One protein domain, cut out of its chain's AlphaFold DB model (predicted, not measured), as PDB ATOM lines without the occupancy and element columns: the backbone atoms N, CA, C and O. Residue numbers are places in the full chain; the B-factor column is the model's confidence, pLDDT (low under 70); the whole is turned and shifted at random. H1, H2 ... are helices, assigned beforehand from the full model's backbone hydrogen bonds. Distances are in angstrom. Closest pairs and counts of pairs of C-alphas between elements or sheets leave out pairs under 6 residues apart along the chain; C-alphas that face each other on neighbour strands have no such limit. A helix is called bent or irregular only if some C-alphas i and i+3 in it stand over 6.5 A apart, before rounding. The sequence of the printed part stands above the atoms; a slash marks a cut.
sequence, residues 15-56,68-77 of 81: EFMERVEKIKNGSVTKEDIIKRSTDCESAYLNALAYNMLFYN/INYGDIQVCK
ATOM      1  N   GLU A  15       8.056  -9.121  46.504       86.75
ATOM      2  CA  GLU A  15       7.522  -8.438  45.316       86.75
ATOM      3  C   GLU A  15       7.315  -9.377  44.119       86.75
ATOM      4  O   GLU A  15       6.396  -9.202  43.322       86.75
ATOM      5  N   PHE A  16       8.176 -10.386  43.971       87.62
ATOM      6  CA  PHE A  16       8.033 -11.381  42.916       87.62
ATOM      7  C   PHE A  16       6.905 -12.363  43.242       87.62
ATOM      8  O   PHE A  16       6.114 -12.700  42.363       87.62
ATOM      9  N   MET A  17       6.778 -12.762  44.510       88.50
ATOM     10  CA  MET A  17       5.678 -13.618  44.967       88.50
ATOM     11  C   MET A  17       4.317 -12.938  44.782       88.50
ATOM     12  O   MET A  17       3.383 -13.575  44.304       88.50
ATOM     13  N   GLU A  18       4.216 -11.634  45.042       91.00
ATOM     14  CA  GLU A  18       2.989 -10.869  44.792       91.00
ATOM     15  C   GLU A  18       2.581 -10.906  43.307       91.00
ATOM     16  O   GLU A  18       1.402 -11.036  42.972       91.00
ATOM     17  N   ARG A  19       3.552 -10.841  42.385       91.44
ATOM     18  CA  ARG A  19       3.291 -10.974  40.939       91.44
ATOM     19  C   ARG A  19       2.776 -12.364  40.592       91.44
ATOM     20  O   ARG A  19       1.808 -12.485  39.847       91.44
ATOM     21  N   VAL A  20       3.393 -13.402  41.156       89.25
ATOM     22  CA  VAL A  20       2.949 -14.793  41.000       89.25
ATOM     23  C   VAL A  20       1.502 -14.950  41.480       89.25
ATOM     24  O   VAL A  20       0.680 -15.522  40.767       89.25
ATOM     25  N   GLU A  21       1.144 -14.393  42.637       90.75
ATOM     26  CA  GLU A  21      -0.230 -14.449  43.151       90.75
ATOM     27  C   GLU A  21      -1.231 -13.705  42.260       90.75
ATOM     28  O   GLU A  21      -2.297 -14.248  41.958       90.75
ATOM     29  N   LYS A  22      -0.873 -12.509  41.769       91.81
ATOM     30  CA  LYS A  22      -1.687 -11.737  40.812       91.81
ATOM     31  C   LYS A  22      -1.920 -12.475  39.496       91.81
ATOM     32  O   LYS A  22      -2.965 -12.309  38.875       91.81
ATOM     33  N   ILE A  23      -0.962 -13.277  39.045       91.12
ATOM     34  CA  ILE A  23      -1.129 -14.096  37.841       91.12
ATOM     35  C   ILE A  23      -2.009 -15.309  38.145       91.12
ATOM     36  O   ILE A  23      -2.946 -15.602  37.406       91.12
ATOM     37  N   LYS A  24      -1.755 -15.987  39.270       88.25
ATOM     38  CA  LYS A  24      -2.504 -17.173  39.700       88.25
ATOM     39  C   LYS A  24      -3.993 -16.886  39.913       88.25
ATOM     40  O   LYS A  24      -4.821 -17.734  39.598       88.25
ATOM     41  N   ASN A  25      -4.336 -15.717  40.452       90.81
ATOM     42  CA  ASN A  25      -5.725 -15.319  40.685       90.81
ATOM     43  C   ASN A  25      -6.395 -14.664  39.456       90.81
ATOM     44  O   ASN A  25      -7.561 -14.288  39.535       90.81
ATOM     45  N   GLY A  26      -5.672 -14.521  38.338       87.94
ATOM     46  CA  GLY A  26      -6.178 -13.938  37.095       87.94
ATOM     47  C   GLY A  26      -6.228 -12.406  37.052       87.94
ATOM     48  O   GLY A  26      -6.690 -11.863  36.053       87.94
ATOM     49  N   SER A  27      -5.738 -11.699  38.078       92.00
ATOM     50  CA  SER A  27      -5.659 -10.224  38.080       92.00
ATOM     51  C   SER A  27      -4.678  -9.688  37.038       92.00
ATOM     52  O   SER A  27      -4.833  -8.569  36.560       92.00
ATOM     53  N   VAL A  28      -3.647 -10.472  36.711       91.12
ATOM     54  CA  VAL A  28      -2.705 -10.199  35.625       91.12
ATOM     55  C   VAL A  28      -2.746 -11.373  34.661       91.12
ATOM     56  O   VAL A  28      -2.303 -12.475  34.981       91.12
ATOM     57  N   THR A  29      -3.278 -11.141  33.466       91.62
ATOM     58  CA  THR A  29      -3.399 -12.176  32.436       91.62
ATOM     59  C   THR A  29      -2.209 -12.175  31.479       91.62
ATOM     60  O   THR A  29      -1.463 -11.199  31.365       91.62
ATOM     61  N   LYS A  30      -2.065 -13.258  30.705       90.19
ATOM     62  CA  LYS A  30      -1.106 -13.333  29.590       90.19
ATOM     63  C   LYS A  30      -1.265 -12.165  28.609       90.19
ATOM     64  O   LYS A  30      -0.268 -11.623  28.137       90.19
ATOM     65  N   GLU A  31      -2.498 -11.749  28.316       92.12
ATOM     66  CA  GLU A  31      -2.750 -10.619  27.420       92.12
ATOM     67  C   GLU A  31      -2.286  -9.287  28.024       92.12
ATOM     68  O   GLU A  31      -1.695  -8.473  27.311       92.12
ATOM     69  N   ASP A  32      -2.494  -9.079  29.328       92.56
ATOM     70  CA  ASP A  32      -2.045  -7.860  30.006       92.56
ATOM     71  C   ASP A  32      -0.515  -7.731  29.955       92.56
ATOM     72  O   ASP A  32       0.022  -6.664  29.649       92.56
ATOM     73  N   ILE A  33       0.189  -8.846  30.169       92.75
ATOM     74  CA  ILE A  33       1.654  -8.915  30.100       92.75
ATOM     75  C   ILE A  33       2.146  -8.598  28.681       92.75
ATOM     76  O   ILE A  33       3.059  -7.794  28.504       92.75
ATOM     77  N   ILE A  34       1.531  -9.199  27.659       92.25
ATOM     78  CA  ILE A  34       1.987  -9.070  26.268       92.25
ATOM     79  C   ILE A  34       1.642  -7.700  25.670       92.25
ATOM     80  O   ILE A  34       2.478  -7.113  24.982       92.25
ATOM     81  N   LYS A  35       0.417  -7.203  25.878       91.50
ATOM     82  CA  LYS A  35      -0.129  -6.061  25.119       91.50
ATOM     83  C   LYS A  35      -0.352  -4.796  25.941       91.50
ATOM     84  O   LYS A  35      -0.329  -3.713  25.369       91.50
ATOM     85  N   ARG A  36      -0.635  -4.915  27.243       88.50
ATOM     86  CA  ARG A  36      -1.122  -3.784  28.060       88.50
ATOM     87  C   ARG A  36      -0.097  -3.244  29.050       88.50
ATOM     88  O   ARG A  36      -0.337  -2.214  29.671       88.50
ATOM     89  N   SER A  37       1.041  -3.918  29.192       89.25
ATOM     90  CA  SER A  37       2.133  -3.449  30.038       89.25
ATOM     91  C   SER A  37       2.721  -2.150  29.486       89.25
ATOM     92  O   SER A  37       2.966  -2.031  28.288       89.25
ATOM     93  N   THR A  38       2.949  -1.178  30.364       88.75
ATOM     94  CA  THR A  38       3.500   0.145  30.021       88.75
ATOM     95  C   THR A  38       4.997   0.259  30.281       88.75
ATOM     96  O   THR A  38       5.642   1.160  29.752       88.75
ATOM     97  N   ASP A  39       5.548  -0.670  31.060       91.94
ATOM     98  CA  ASP A  39       6.959  -0.744  31.416       91.94
ATOM     99  C   ASP A  39       7.533  -2.113  31.036       91.94
ATOM    100  O   ASP A  39       6.926  -3.155  31.304       91.94
ATOM    101  N   CYS A  40       8.705  -2.105  30.402       89.81
ATOM    102  CA  CYS A  40       9.321  -3.315  29.876       89.81
ATOM    103  C   CYS A  40       9.930  -4.189  30.983       89.81
ATOM    104  O   CYS A  40       9.791  -5.412  30.935       89.81
ATOM    105  N   GLU A  41      10.540  -3.591  32.009       91.12
ATOM    106  CA  GLU A  41      11.115  -4.349  33.126       91.12
ATOM    107  C   GLU A  41      10.022  -5.104  33.895       91.12
ATOM    108  O   GLU A  41      10.102  -6.316  34.103       91.12
ATOM    109  N   SER A  42       8.932  -4.416  34.231       91.00
ATOM    110  CA  SER A  42       7.769  -5.006  34.886       91.00
ATOM    111  C   SER A  42       7.085  -6.068  34.019       91.00
ATOM    112  O   SER A  42       6.677  -7.109  34.543       91.00
ATOM    113  N   ALA A  43       6.993  -5.856  32.698       92.12
ATOM    114  CA  ALA A  43       6.465  -6.855  31.771       92.12
ATOM    115  C   ALA A  43       7.324  -8.127  31.758       92.12
ATOM    116  O   ALA A  43       6.780  -9.231  31.805       92.12
ATOM    117  N   TYR A  44       8.654  -7.992  31.769       92.94
ATOM    118  CA  TYR A  44       9.563  -9.133  31.851       92.94
ATOM    119  C   TYR A  44       9.444  -9.894  33.166       92.94
ATOM    120  O   TYR A  44       9.382 -11.123  33.149       92.94
ATOM    121  N   LEU A  45       9.347  -9.192  34.296       92.38
ATOM    122  CA  LEU A  45       9.163  -9.832  35.599       92.38
ATOM    123  C   LEU A  45       7.825 -10.578  35.687       92.38
ATOM    124  O   LEU A  45       7.780 -11.695  36.201       92.38
ATOM    125  N   ASN A  46       6.748 -10.005  35.143       92.81
ATOM    126  CA  ASN A  46       5.458 -10.689  35.073       92.81
ATOM    127  C   ASN A  46       5.493 -11.885  34.113       92.81
ATOM    128  O   ASN A  46       4.929 -12.928  34.430       92.81
ATOM    129  N   ALA A  47       6.177 -11.777  32.971       93.00
ATOM    130  CA  ALA A  47       6.353 -12.894  32.045       93.00
ATOM    131  C   ALA A  47       7.171 -14.035  32.666       93.00
ATOM    132  O   ALA A  47       6.821 -15.200  32.494       93.00
ATOM    133  N   LEU A  48       8.212 -13.713  33.439       91.50
ATOM    134  CA  LEU A  48       8.985 -14.693  34.198       91.50
ATOM    135  C   LEU A  48       8.115 -15.390  35.253       91.50
ATOM    136  O   LEU A  48       8.121 -16.616  35.322       91.50
ATOM    137  N   ALA A  49       7.344 -14.631  36.036       90.81
ATOM    138  CA  ALA A  49       6.422 -15.176  37.035       90.81
ATOM    139  C   ALA A  49       5.337 -16.065  36.402       90.81
ATOM    140  O   ALA A  49       5.048 -17.148  36.911       90.81
ATOM    141  N   TYR A  50       4.786 -15.644  35.259       90.62
ATOM    142  CA  TYR A  50       3.821 -16.421  34.483       90.62
ATOM    143  C   TYR A  50       4.449 -17.731  34.015       90.62
ATOM    144  O   TYR A  50       3.959 -18.811  34.331       90.62
ATOM    145  N   ASN A  51       5.582 -17.651  33.319       88.50
ATOM    146  CA  ASN A  51       6.268 -18.830  32.815       88.50
ATOM    147  C   ASN A  51       6.652 -19.776  33.949       88.50
ATOM    148  O   ASN A  51       6.485 -20.972  33.781       88.50
ATOM    149  N   MET A  52       7.089 -19.269  35.105       85.06
ATOM    150  CA  MET A  52       7.425 -20.088  36.270       85.06
ATOM    151  C   MET A  52       6.223 -20.881  36.804       85.06
ATOM    152  O   MET A  52       6.377 -22.062  37.114       85.06
ATOM    153  N   LEU A  53       5.036 -20.268  36.876       82.06
ATOM    154  CA  LEU A  53       3.805 -20.960  37.280       82.06
ATOM    155  C   LEU A  53       3.451 -22.114  36.336       82.06
ATOM    156  O   LEU A  53       3.050 -23.178  36.798       82.06
ATOM    157  N   PHE A  54       3.638 -21.916  35.031       74.69
ATOM    158  CA  PHE A  54       3.258 -22.883  33.996       74.69
ATOM    159  C   PHE A  54       4.443 -23.719  33.467       74.69
ATOM    160  O   PHE A  54       4.287 -24.507  32.536       74.69
ATOM    161  N   TYR A  55       5.634 -23.602  34.071       70.25
ATOM    162  CA  TYR A  55       6.848 -24.335  33.671       70.25
ATOM    163  C   TYR A  55       6.791 -25.826  34.045       70.25
ATOM    164  O   TYR A  55       7.498 -26.640  33.453       70.25
ATOM    165  N   ASN A  56       5.952 -26.192  35.022       56.28
ATOM    166  CA  ASN A  56       5.940 -27.527  35.628       56.28
ATOM    167  C   ASN A  56       4.726 -28.398  35.281       56.28
ATOM    168  O   ASN A  56       4.631 -29.511  35.794       56.28
ATOM    169  N   ILE A  68       4.765 -17.506  27.669       87.81
ATOM    170  CA  ILE A  68       4.989 -16.193  27.079       87.81
ATOM    171  C   ILE A  68       6.386 -16.190  26.478       87.81
ATOM    172  O   ILE A  68       7.381 -16.306  27.199       87.81
ATOM    173  N   ASN A  69       6.466 -16.015  25.159       88.19
ATOM    174  CA  ASN A  69       7.721 -15.664  24.521       88.19
ATOM    175  C   ASN A  69       8.023 -14.194  24.827       88.19
ATOM    176  O   ASN A  69       7.214 -13.305  24.567       88.19
ATOM    177  N   TYR A  70       9.208 -13.924  25.365       87.75
ATOM    178  CA  TYR A  70       9.669 -12.568  25.651       87.75
ATOM    179  C   TYR A  70       9.678 -11.668  24.409       87.75
ATOM    180  O   TYR A  70       9.470 -10.461  24.520       87.75
ATOM    181  N   GLY A  71       9.864 -12.266  23.229       86.44
ATOM    182  CA  GLY A  71       9.765 -11.586  21.946       86.44
ATOM    183  C   GLY A  71       8.356 -11.107  21.602       86.44
ATOM    184  O   GLY A  71       8.238 -10.269  20.720       86.44
ATOM    185  N   ASP A  72       7.299 -11.567  22.278       89.38
ATOM    186  CA  ASP A  72       5.920 -11.134  22.017       89.38
ATOM    187  C   ASP A  72       5.518  -9.879  22.797       89.38
ATOM    188  O   ASP A  72       4.593  -9.181  22.378       89.38
ATOM    189  N   ILE A  73       6.241  -9.551  23.874       92.12
ATOM    190  CA  ILE A  73       5.948  -8.428  24.773       92.12
ATOM    191  C   ILE A  73       6.097  -7.103  24.019       92.12
ATOM    192  O   ILE A  73       7.203  -6.649  23.721       92.12
ATOM    193  N   GLN A  74       4.970  -6.461  23.712       91.50
ATOM    194  CA  GLN A  74       4.915  -5.328  22.788       91.50
ATOM    195  C   GLN A  74       5.671  -4.105  23.297       91.50
ATOM    196  O   GLN A  74       6.357  -3.456  22.515       91.50
ATOM    197  N   VAL A  75       5.596  -3.818  24.597       91.56
ATOM    198  CA  VAL A  75       6.316  -2.685  25.200       91.56
ATOM    199  C   VAL A  75       7.838  -2.843  25.119       91.56
ATOM    200  O   VAL A  75       8.563  -1.853  25.072       91.56
ATOM    201  N   CYS A  76       8.325  -4.082  25.038       86.81
ATOM    202  CA  CYS A  76       9.744  -4.393  24.905       86.81
ATOM    203  C   CYS A  76      10.208  -4.500  23.445       86.81
ATOM    204  O   CYS A  76      11.411  -4.455  23.175       86.81
ATOM    205  N   LYS A  77       9.278  -4.614  22.485       83.06
ATOM    206  CA  LYS A  77       9.599  -4.515  21.057       83.06
ATOM    207  C   LYS A  77      10.025  -3.078  20.783       83.06
ATOM    208  O   LYS A  77       9.199  -2.170  20.743       83.06
TER     209      LYS A  77
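What this domain is: This is residues 15 to 56 and 68 to 77 of the 81 residues of an uncharacterized protein of Aquicella siphonis (UniProt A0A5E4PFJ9). A long helix, H3, makes the core of a small rounded body, and two shorter helices pack on it: H1 crosses it slantwise at a steep tilt, and H2 folds together with its first part as a short helical hairpin. After a cut, the last printed stretch, residues 68 to 77, has no named helix and comes back beside H2 and H3, on the side of H3 turned away from H1. The printed part has 52 residues with three named helices, H1, H2 and H3 in that order along the chain, and no named strand, and its class is all helix. It is compact, with a radius of gyration of the C-alphas of 9.9 A, and the C-alphas span 26 by 20 by 17 A along their three main axes.

Where its parts are: The printed part begins with H1, residues 15 to 24, from Glu 15 to Lys 24, which is 14.4 A from first to last C-alpha. Its first C-alpha, that of Glu 15, stands at (7.522, -8.438, 45.316). Five residues, 25 to 29, lead to H2, residues 30 to 36, from Lys 30 to Arg 36, with C-alpha 30 at (-1.106, -13.333, 29.590). H2 is neither bent nor irregular, but only just: C-alphas 33 and 36 are 6.2 A apart. Three residues, 37 to 39, then lead to H3, residues 40 to 54, from Cys 40 to Phe 54, the longest helix at 15 residues and 20.9 A from first to last C-alpha. H3 ends with C-alpha 54 at (3.258, -22.883, 33.996). Residues 55 and 56 follow it before the cut. After the cut, residues 68 to 77 hold two runs of three helical residues, 70 to 72 and 74 to 76, each too short to bear a name.

How they stand to each other: H1 and H3 touch, with 12 pairs of C-alphas within 8 A. Their closest C-alphas are those of Val 20 and Ala 49, 5.3 A apart. The two helices run the same way at a steep tilt of 58 degrees, and their centres are 9.3 A apart. H2 and H3 also touch, with 6 pairs of C-alphas within 8 A, and their closest C-alphas are those of Ile 33 and Ala 43, 5.5 A apart. These two run opposite ways at a shallow tilt of 13 degrees, with their centres 10.5 A apart, and they form a helical hairpin. H1 and H2 are apart, but only just: their closest C-alphas are 8.3 A from each other. In the backbones of H1, H2 and H3 every O i to N i+4 pair is within hydrogen-bond range.

The domain as a whole: The two C-alphas farthest apart are those of Thr 38, in the link from H2 to H3, and Asn 56, the last residue before the cut, at 28.3 A. The first and last printed C-alphas, those of Glu 15 and Lys 77, are 24.7 A apart. Residues 57 to 67 are not printed, and C-alphas 56 and 68 stand 14.2 A apart across this cut. The links from H1 to H2 and from H2 to H3 are both tight. In the full chain of 81 residues, the printed part begins at residue 15 and ends at residue 77. The mean pLDDT of the printed part of this predicted model is 88.6, and one printed residue, Asn 56, is under 70.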